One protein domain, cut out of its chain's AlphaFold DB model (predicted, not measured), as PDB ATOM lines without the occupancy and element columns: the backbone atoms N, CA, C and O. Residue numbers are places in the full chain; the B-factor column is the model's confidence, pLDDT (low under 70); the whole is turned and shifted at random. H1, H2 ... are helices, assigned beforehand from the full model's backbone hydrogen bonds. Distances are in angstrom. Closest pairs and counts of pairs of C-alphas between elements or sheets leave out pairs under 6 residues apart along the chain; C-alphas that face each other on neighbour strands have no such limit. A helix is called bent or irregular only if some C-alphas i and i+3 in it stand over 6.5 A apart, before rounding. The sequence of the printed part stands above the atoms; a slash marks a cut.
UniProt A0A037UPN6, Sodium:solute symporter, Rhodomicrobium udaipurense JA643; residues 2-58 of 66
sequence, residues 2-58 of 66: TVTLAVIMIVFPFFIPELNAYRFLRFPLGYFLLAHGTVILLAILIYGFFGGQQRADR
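This is residues 2 to 58 of the 66 residues of the protein "Sodium:solute symporter" of Rhodomicrobium udaipurense JA643 (UniProt A0A037UPN6). A long, flat helical hairpin: H1 runs out, the chain turns, and the longer H2 comes back beside it, its last residues, 50 to 58, sticking out past H1. The printed part has 57 residues with two named helices, H1 then H2, and no named strand; the class is all helix. It is only just loose, close to extended, with a radius of gyration of the C-alphas of 15.0 A and spans of 49 by 21 by 8 A.

H1 is residues 2 to 19, 24.3 A long, from C-alpha 2 at (55.171, 70.317, 101.542). It has a kink of 47 degrees near residue 13 and is irregular: C-alphas 14 and 17 are 7.3 A apart. In the link, residues 23 to 24 pair antiparallel with 27 to 28. H2 is residues 29 to 58, 43.1 A long, ending at C-alpha 58, (52.543, 83.796, 83.991).

H1 and H2 form a helical hairpin and touch, the closest C-alphas being those of Leu 19 and Gly 30, 4.6 A apart. They run opposite ways at a shallow tilt of 6 degrees. Every O i to N i+4 pair is within hydrogen-bond range in H2, but 8 of 14 in H1.

The C-alphas farthest apart are those of Ala 21 and Arg 58, 49.5 A. The printed part has no cut, the link is short, and no printed residue is under 70 in pLDDT.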
ATOM      1  N   THR A   2      54.544  69.623 100.394       71.56
ATOM      2  CA  THR A   2      55.171  70.317 101.542       71.56
ATOM      3  C   THR A   2      54.802  69.738 102.913       71.56
ATOM      4  O   THR A   2      55.671  69.605 103.762       71.56
ATOM      5  N   VAL A   3      53.548  69.320 103.126       77.44
ATOM      6  CA  VAL A   3      53.124  68.688 104.397       77.44
ATOM      7  C   VAL A   3      53.846  67.358 104.634       77.44
ATOM      8  O   VAL A   3      54.377  67.132 105.713       77.44
ATOM      9  N   THR A   4      53.943  66.506 103.609       77.81
ATOM     10  CA  THR A   4      54.710  65.248 103.659       77.81
ATOM     11  C   THR A   4      56.174  65.503 104.018       77.81
ATOM     12  O   THR A   4      56.755  64.785 104.825       77.81
ATOM     13  N   LEU A   5      56.745  66.570 103.458       75.31
ATOM     14  CA  LEU A   5      58.099  67.033 103.738       75.31
ATOM     15  C   LEU A   5      58.301  67.401 105.212       75.31
ATOM     16  O   LEU A   5      59.263  66.969 105.841       75.31
ATOM     17  N   ALA A   6      57.371  68.189 105.755       77.88
ATOM     18  CA  ALA A   6      57.401  68.643 107.137       77.88
ATOM     19  C   ALA A   6      57.277  67.465 108.113       77.88
ATOM     20  O   ALA A   6      58.021  67.394 109.086       77.88
ATOM     21  N   VAL A   7      56.402  66.501 107.810       83.50
ATOM     22  CA  VAL A   7      56.276  65.267 108.597       83.50
ATOM     23  C   VAL A   7      57.596  64.498 108.602       83.50
ATOM     24  O   VAL A   7      58.052  64.113 109.672       83.50
ATOM     25  N   ILE A   8      58.256  64.332 107.452       81.00
ATOM     26  CA  ILE A   8      59.566  63.666 107.388       81.00
ATOM     27  C   ILE A   8      60.605  64.432 108.218       81.00
ATOM     28  O   ILE A   8      61.303  63.812 109.009       81.00
ATOM     29  N   MET A   9      60.680  65.763 108.118       78.25
ATOM     30  CA  MET A   9      61.637  66.557 108.908       78.25
ATOM     31  C   MET A   9      61.414  66.477 110.417       78.25
ATOM     32  O   MET A   9      62.383  66.545 111.165       78.25
ATOM     33  N   ILE A  10      60.166  66.355 110.866       84.69
ATOM     34  CA  ILE A  10      59.847  66.272 112.293       84.69
ATOM     35  C   ILE A  10      60.057  64.849 112.804       84.69
ATOM     36  O   ILE A  10      60.603  64.668 113.881       84.69
ATOM     37  N   VAL A  11      59.640  63.839 112.040       86.19
ATOM     38  CA  VAL A  11      59.627  62.436 112.476       86.19
ATOM     39  C   VAL A  11      61.005  61.784 112.343       86.19
ATOM     40  O   VAL A  11      61.416  61.033 113.220       86.19
ATOM     41  N   PHE A  12      61.750  62.083 111.277       82.12
ATOM     42  CA  PHE A  12      63.035  61.441 110.984       82.12
ATOM     43  C   PHE A  12      64.112  61.637 112.073       82.12
ATOM     44  O   PHE A  12      64.807  60.666 112.379       82.12
ATOM     45  N   PRO A  13      64.247  62.816 112.721       83.38
ATOM     46  CA  PRO A  13      65.229  63.021 113.782       83.38
ATOM     47  C   PRO A  13      65.066  62.103 114.995       83.38
ATOM     48  O   PRO A  13      66.058  61.772 115.642       83.38
ATOM     49  N   PHE A  14      63.842  61.654 115.285       88.88
ATOM     50  CA  PHE A  14      63.581  60.748 116.406       88.88
ATOM     51  C   PHE A  14      64.201  59.363 116.211       88.88
ATOM     52  O   PHE A  14      64.476  58.702 117.200       88.88
ATOM     53  N   PHE A  15      64.466  58.961 114.965       86.56
ATOM     54  CA  PHE A  15      65.079  57.674 114.629       86.56
ATOM     55  C   PHE A  15      66.608  57.749 114.476       86.56
ATOM     56  O   PHE A  15      67.248  56.745 114.163       86.56
ATOM     57  N   ILE A  16      67.228  58.928 114.645       83.62
ATOM     58  CA  ILE A  16      68.693  59.082 114.540       83.62
ATOM     59  C   ILE A  16      69.443  58.140 115.495       83.62
ATOM     60  O   ILE A  16      70.427  57.549 115.043       83.62
ATOM     61  N   PRO A  17      69.052  57.984 116.778       86.69
ATOM     62  CA  PRO A  17      69.768  57.106 117.703       86.69
ATOM     63  C   PRO A  17      69.806  55.650 117.222       86.69
ATOM     64  O   PRO A  17      70.877  55.041 117.195       86.69
ATOM     65  N   GLU A  18      68.674  55.117 116.767       88.50
ATOM     66  CA  GLU A  18      68.538  53.756 116.244       88.50
ATOM     67  C   GLU A  18      69.285  53.593 114.917       88.50
ATOM     68  O   GLU A  18      69.955  52.588 114.689       88.50
ATOM     69  N   LEU A  19      69.237  54.602 114.046       84.00
ATOM     70  CA  LEU A  19      69.942  54.583 112.764       84.00
ATOM     71  C   LEU A  19      71.460  54.682 112.938       84.00
ATOM     72  O   LEU A  19      72.205  54.085 112.168       84.00
ATOM     73  N   ASN A  20      71.942  55.388 113.959       89.38
ATOM     74  CA  ASN A  20      73.370  55.502 114.258       89.38
ATOM     75  C   ASN A  20      73.993  54.198 114.783       89.38
ATOM     76  O   ASN A  20      75.223  54.084 114.785       89.38
ATOM     77  N   ALA A  21      73.179  53.210 115.174       90.31
ATOM     78  CA  ALA A  21      73.651  51.849 115.432       90.31
ATOM     79  C   ALA A  21      74.223  51.192 114.161       90.31
ATOM     80  O   ALA A  21      75.110  50.340 114.240       90.31
ATOM     81  N   TYR A  22      73.773  51.633 112.985       88.44
ATOM     82  CA  TYR A  22      74.302  51.215 111.697       88.44
ATOM     83  C   TYR A  22      75.374  52.194 111.215       88.44
ATOM     84  O   TYR A  22      75.255  53.416 111.335       88.44
ATOM     85  N   ARG A  23      76.442  51.648 110.629       87.06
ATOM     86  CA  ARG A  23      77.517  52.439 110.022       87.06
ATOM     87  C   ARG A  23      77.551  52.202 108.523       87.06
ATOM     88  O   ARG A  23      77.655  51.064 108.077       87.06
ATOM     89  N   PHE A  24      77.537  53.284 107.758       85.00
ATOM     90  CA  PHE A  24      77.758  53.284 106.319       85.00
ATOM     91  C   PHE A  24      79.083  53.983 106.030       85.00
ATOM     92  O   PHE A  24      79.300  55.098 106.493       85.00
ATOM     93  N   LEU A  25      80.007  53.316 105.330       86.12
ATOM     94  CA  LEU A  25      81.361  53.842 105.078       86.12
ATOM     95  C   LEU A  25      82.085  54.308 106.361       86.12
ATOM     96  O   LEU A  25      82.809  55.297 106.354       86.12
ATOM     97  N   ARG A  26      81.885  53.590 107.479       85.31
ATOM     98  CA  ARG A  26      82.385  53.935 108.830       85.31
ATOM     99  C   ARG A  26      81.774  55.200 109.452       85.31
ATOM    100  O   ARG A  26      82.141  55.539 110.574       85.31
ATOM    101  N   PHE A  27      80.819  55.841 108.787       86.12
ATOM    102  CA  PHE A  27      80.077  56.985 109.301       86.12
ATOM    103  C   PHE A  27      78.712  56.541 109.862       86.12
ATOM    104  O   PHE A  27      78.122  55.597 109.326       86.12
ATOM    105  N   PRO A  28      78.190  57.162 110.936       89.81
ATOM    106  CA  PRO A  28      76.877  56.808 111.469       89.81
ATOM    107  C   PRO A  28      75.779  57.090 110.439       89.81
ATOM    108  O   PRO A  28      75.693  58.187 109.878       89.81
ATOM    109  N   LEU A  29      74.940  56.090 110.176       87.19
ATOM    110  CA  LEU A  29      73.967  56.138 109.089       87.19
ATOM    111  C   LEU A  29      72.904  57.225 109.307       87.19
ATOM    112  O   LEU A  29      72.519  57.891 108.350       87.19
ATOM    113  N   GLY A  30      72.472  57.453 110.551       85.25
ATOM    114  CA  GLY A  30      71.486  58.486 110.879       85.25
ATOM    115  C   GLY A  30      71.954  59.878 110.459       85.25
ATOM    116  O   GLY A  30      71.245  60.579 109.739       85.25
ATOM    117  N   TYR A  31      73.187  60.251 110.809       84.06
ATOM    118  CA  TYR A  31      73.769  61.530 110.389       84.06
ATOM    119  C   TYR A  31      73.991  61.619 108.875       84.06
ATOM    120  O   TYR A  31      73.749  62.673 108.286       84.06
ATOM    121  N   PHE A  32      74.411  60.524 108.229       85.75
ATOM    122  CA  PHE A  32      74.569  60.480 106.773       85.75
ATOM    123  C   PHE A  32      73.244  60.776 106.065       85.75
ATOM    124  O   PHE A  32      73.177  61.654 105.202       85.75
ATOM    125  N   LEU A  33      72.182  60.070 106.454       84.50
ATOM    126  CA  LEU A  33      70.860  60.212 105.855       84.50
ATOM    127  C   LEU A  33      70.230  61.568 106.167       84.50
ATOM    128  O   LEU A  33      69.578  62.135 105.298       84.50
ATOM    129  N   LEU A  34      70.452  62.119 107.361       84.94
ATOM    130  CA  LEU A  34      69.930  63.433 107.724       84.94
ATOM    131  C   LEU A  34      70.561  64.538 106.871       84.94
ATOM    132  O   LEU A  34      69.842  65.373 106.322       84.94
ATOM    133  N   ALA A  35      71.884  64.510 106.692       83.69
ATOM    134  CA  ALA A  35      72.582  65.479 105.853       83.69
ATOM    135  C   ALA A  35      72.110  65.412 104.390       83.69
ATOM    136  O   ALA A  35      71.698  66.425 103.824       83.69
ATOM    137  N   HIS A  36      72.096  64.216 103.792       84.06
ATOM    138  CA  HIS A  36      71.685  64.039 102.393       84.06
ATOM    139  C   HIS A  36      70.190  64.302 102.190       84.06
ATOM    140  O   HIS A  36      69.801  64.960 101.226       84.06
ATOM    141  N   GLY A  37      69.356  63.844 103.125       81.94
ATOM    142  CA  GLY A  37      67.928  64.123 103.145       81.94
ATOM    143  C   GLY A  37      67.671  65.625 103.145       81.94
ATOM    144  O   GLY A  37      66.958  66.116 102.280       81.94
ATOM    145  N   THR A  38      68.334  66.383 104.020       83.75
ATOM    146  CA  THR A  38      68.161  67.844 104.107       83.75
ATOM    147  C   THR A  38      68.456  68.557 102.781       83.75
ATOM    148  O   THR A  38      67.701  69.447 102.391       83.75
ATOM    149  N   VAL A  39      69.491  68.138 102.045       86.06
ATOM    150  CA  VAL A  39      69.834  68.718 100.733       86.06
ATOM    151  C   VAL A  39      68.742  68.450  99.692       86.06
ATOM    152  O   VAL A  39      68.309  69.373  99.000       86.06
ATOM    153  N   ILE A  40      68.251  67.209  99.602       86.12
ATOM    154  CA  ILE A  40      67.172  66.836  98.669       86.12
ATOM    155  C   ILE A  40      65.891  67.609  99.003       86.12
ATOM    156  O   ILE A  40      65.218  68.135  98.116       86.12
ATOM    157  N   LEU A  41      65.571  67.707 100.291       83.12
ATOM    158  CA  LEU A  41      64.401  68.416 100.792       83.12
ATOM    159  C   LEU A  41      64.442  69.908 100.437       83.12
ATOM    160  O   LEU A  41      63.447  70.450  99.953       83.12
ATOM    161  N   LEU A  42      65.597  70.555 100.617       85.75
ATOM    162  CA  LEU A  42      65.806  71.948 100.221       85.75
ATOM    163  C   LEU A  42      65.626  72.146  98.717       85.75
ATOM    164  O   LEU A  42      64.932  73.075  98.313       85.75
ATOM    165  N   ALA A  43      66.186  71.261  97.890       89.88
ATOM    166  CA  ALA A  43      66.016  71.341  96.444       89.88
ATOM    167  C   ALA A  43      64.532  71.259  96.050       89.88
ATOM    168  O   ALA A  43      64.040  72.115  95.316       89.88
ATOM    169  N   ILE A  44      63.789  70.290  96.592       89.12
ATOM    170  CA  ILE A  44      62.351  70.145  96.324       89.12
ATOM    171  C   ILE A  44      61.583  71.410  96.721       89.12
ATOM    172  O   ILE A  44      60.718  71.866  95.969       89.12
ATOM    173  N   LEU A  45      61.893  71.979  97.888       87.69
ATOM    174  CA  LEU A  45      61.230  73.180  98.383       87.69
ATOM    175  C   LEU A  45      61.505  74.381  97.471       87.69
ATOM    176  O   LEU A  45      60.564  75.050  97.054       87.69
ATOM    177  N   ILE A  46      62.771  74.614  97.130       90.62
ATOM    178  CA  ILE A  46      63.218  75.724  96.284       90.62
ATOM    179  C   ILE A  46      62.583  75.614  94.898       90.62
ATOM    180  O   ILE A  46      61.843  76.506  94.488       90.62
ATOM    181  N   TYR A  47      62.799  74.504  94.190       91.62
ATOM    182  CA  TYR A  47      62.272  74.331  92.835       91.62
ATOM    183  C   TYR A  47      60.743  74.341  92.802       91.62
ATOM    184  O   TYR A  47      60.150  74.923  91.893       91.62
ATOM    185  N   GLY A  48      60.091  73.737  93.800       88.19
ATOM    186  CA  GLY A  48      58.638  73.766  93.921       88.19
ATOM    187  C   GLY A  48      58.100  75.180  94.140       88.19
ATOM    188  O   GLY A  48      57.129  75.570  93.493       88.19
ATOM    189  N   PHE A  49      58.747  75.956  95.010       88.56
ATOM    190  CA  PHE A  49      58.356  77.328  95.314       88.56
ATOM    191  C   PHE A  49      58.561  78.252  94.111       88.56
ATOM    192  O   PHE A  49      57.599  78.865  93.652       88.56
ATOM    193  N   PHE A  50      59.764  78.277  93.528       90.31
ATOM    194  CA  PHE A  50      60.056  79.087  92.341       90.31
ATOM    195  C   PHE A  50      59.201  78.674  91.138       90.31
ATOM    196  O   PHE A  50      58.670  79.530  90.438       90.31
ATOM    197  N   GLY A  51      58.994  77.373  90.915       88.69
ATOM    198  CA  GLY A  51      58.116  76.891  89.848       88.69
ATOM    199  C   GLY A  51      56.652  77.295  90.052       88.69
ATOM    200  O   GLY A  51      55.950  77.593  89.083       88.69
ATOM    201  N   GLY A  52      56.186  77.337  91.303       88.25
ATOM    202  CA  GLY A  52      54.867  77.849  91.674       88.25
ATOM    203  C   GLY A  52      54.737  79.351  91.429       88.25
ATOM    204  O   GLY A  52      53.769  79.775  90.799       88.25
ATOM    205  N   GLN A  53      55.734  80.134  91.846       87.62
ATOM    206  CA  GLN A  53      55.778  81.578  91.605       87.62
ATOM    207  C   GLN A  53      55.790  81.895  90.112       87.62
ATOM    208  O   GLN A  53      54.917  82.607  89.640       87.62
ATOM    209  N   GLN A  54      56.657  81.249  89.330       87.94
ATOM    210  CA  GLN A  54      56.688  81.427  87.877       87.94
ATOM    211  C   GLN A  54      55.360  81.058  87.202       87.94
ATOM    212  O   GLN A  54      54.980  81.659  86.199       87.94
ATOM    213  N   ARG A  55      54.643  80.044  87.709       86.38
ATOM    214  CA  ARG A  55      53.296  79.717  87.219       86.38
ATOM    215  C   ARG A  55      52.307  80.838  87.531       86.38
ATOM    216  O   ARG A  55      51.552  81.204  86.637       86.38
ATOM    217  N   ALA A  56      52.324  81.371  88.748       86.38
ATOM    218  CA  ALA A  56      51.459  82.477  89.152       86.38
ATOM    219  C   ALA A  56      51.772  83.769  88.374       86.38
ATOM    220  O   ALA A  56      50.855  84.416  87.869       86.38
ATOM    221  N   ASP A  57      53.050  84.089  88.177       87.06
ATOM    222  CA  ASP A  57      53.490  85.265  87.421       87.06
ATOM    223  C   ASP A  57      53.048  85.197  85.959       87.06
ATOM    224  O   ASP A  57      52.595  86.200  85.407       87.06
ATOM    225  N   ARG A  58      53.087  84.006  85.342       85.12
ATOM    226  CA  ARG A  58      52.543  83.796  83.991       85.12
ATOM    227  C   ARG A  58      51.034  84.019  83.922       85.12
ATOM    228  O   ARG A  58      50.561  84.568  82.934       85.12
TER     229      ARG A  58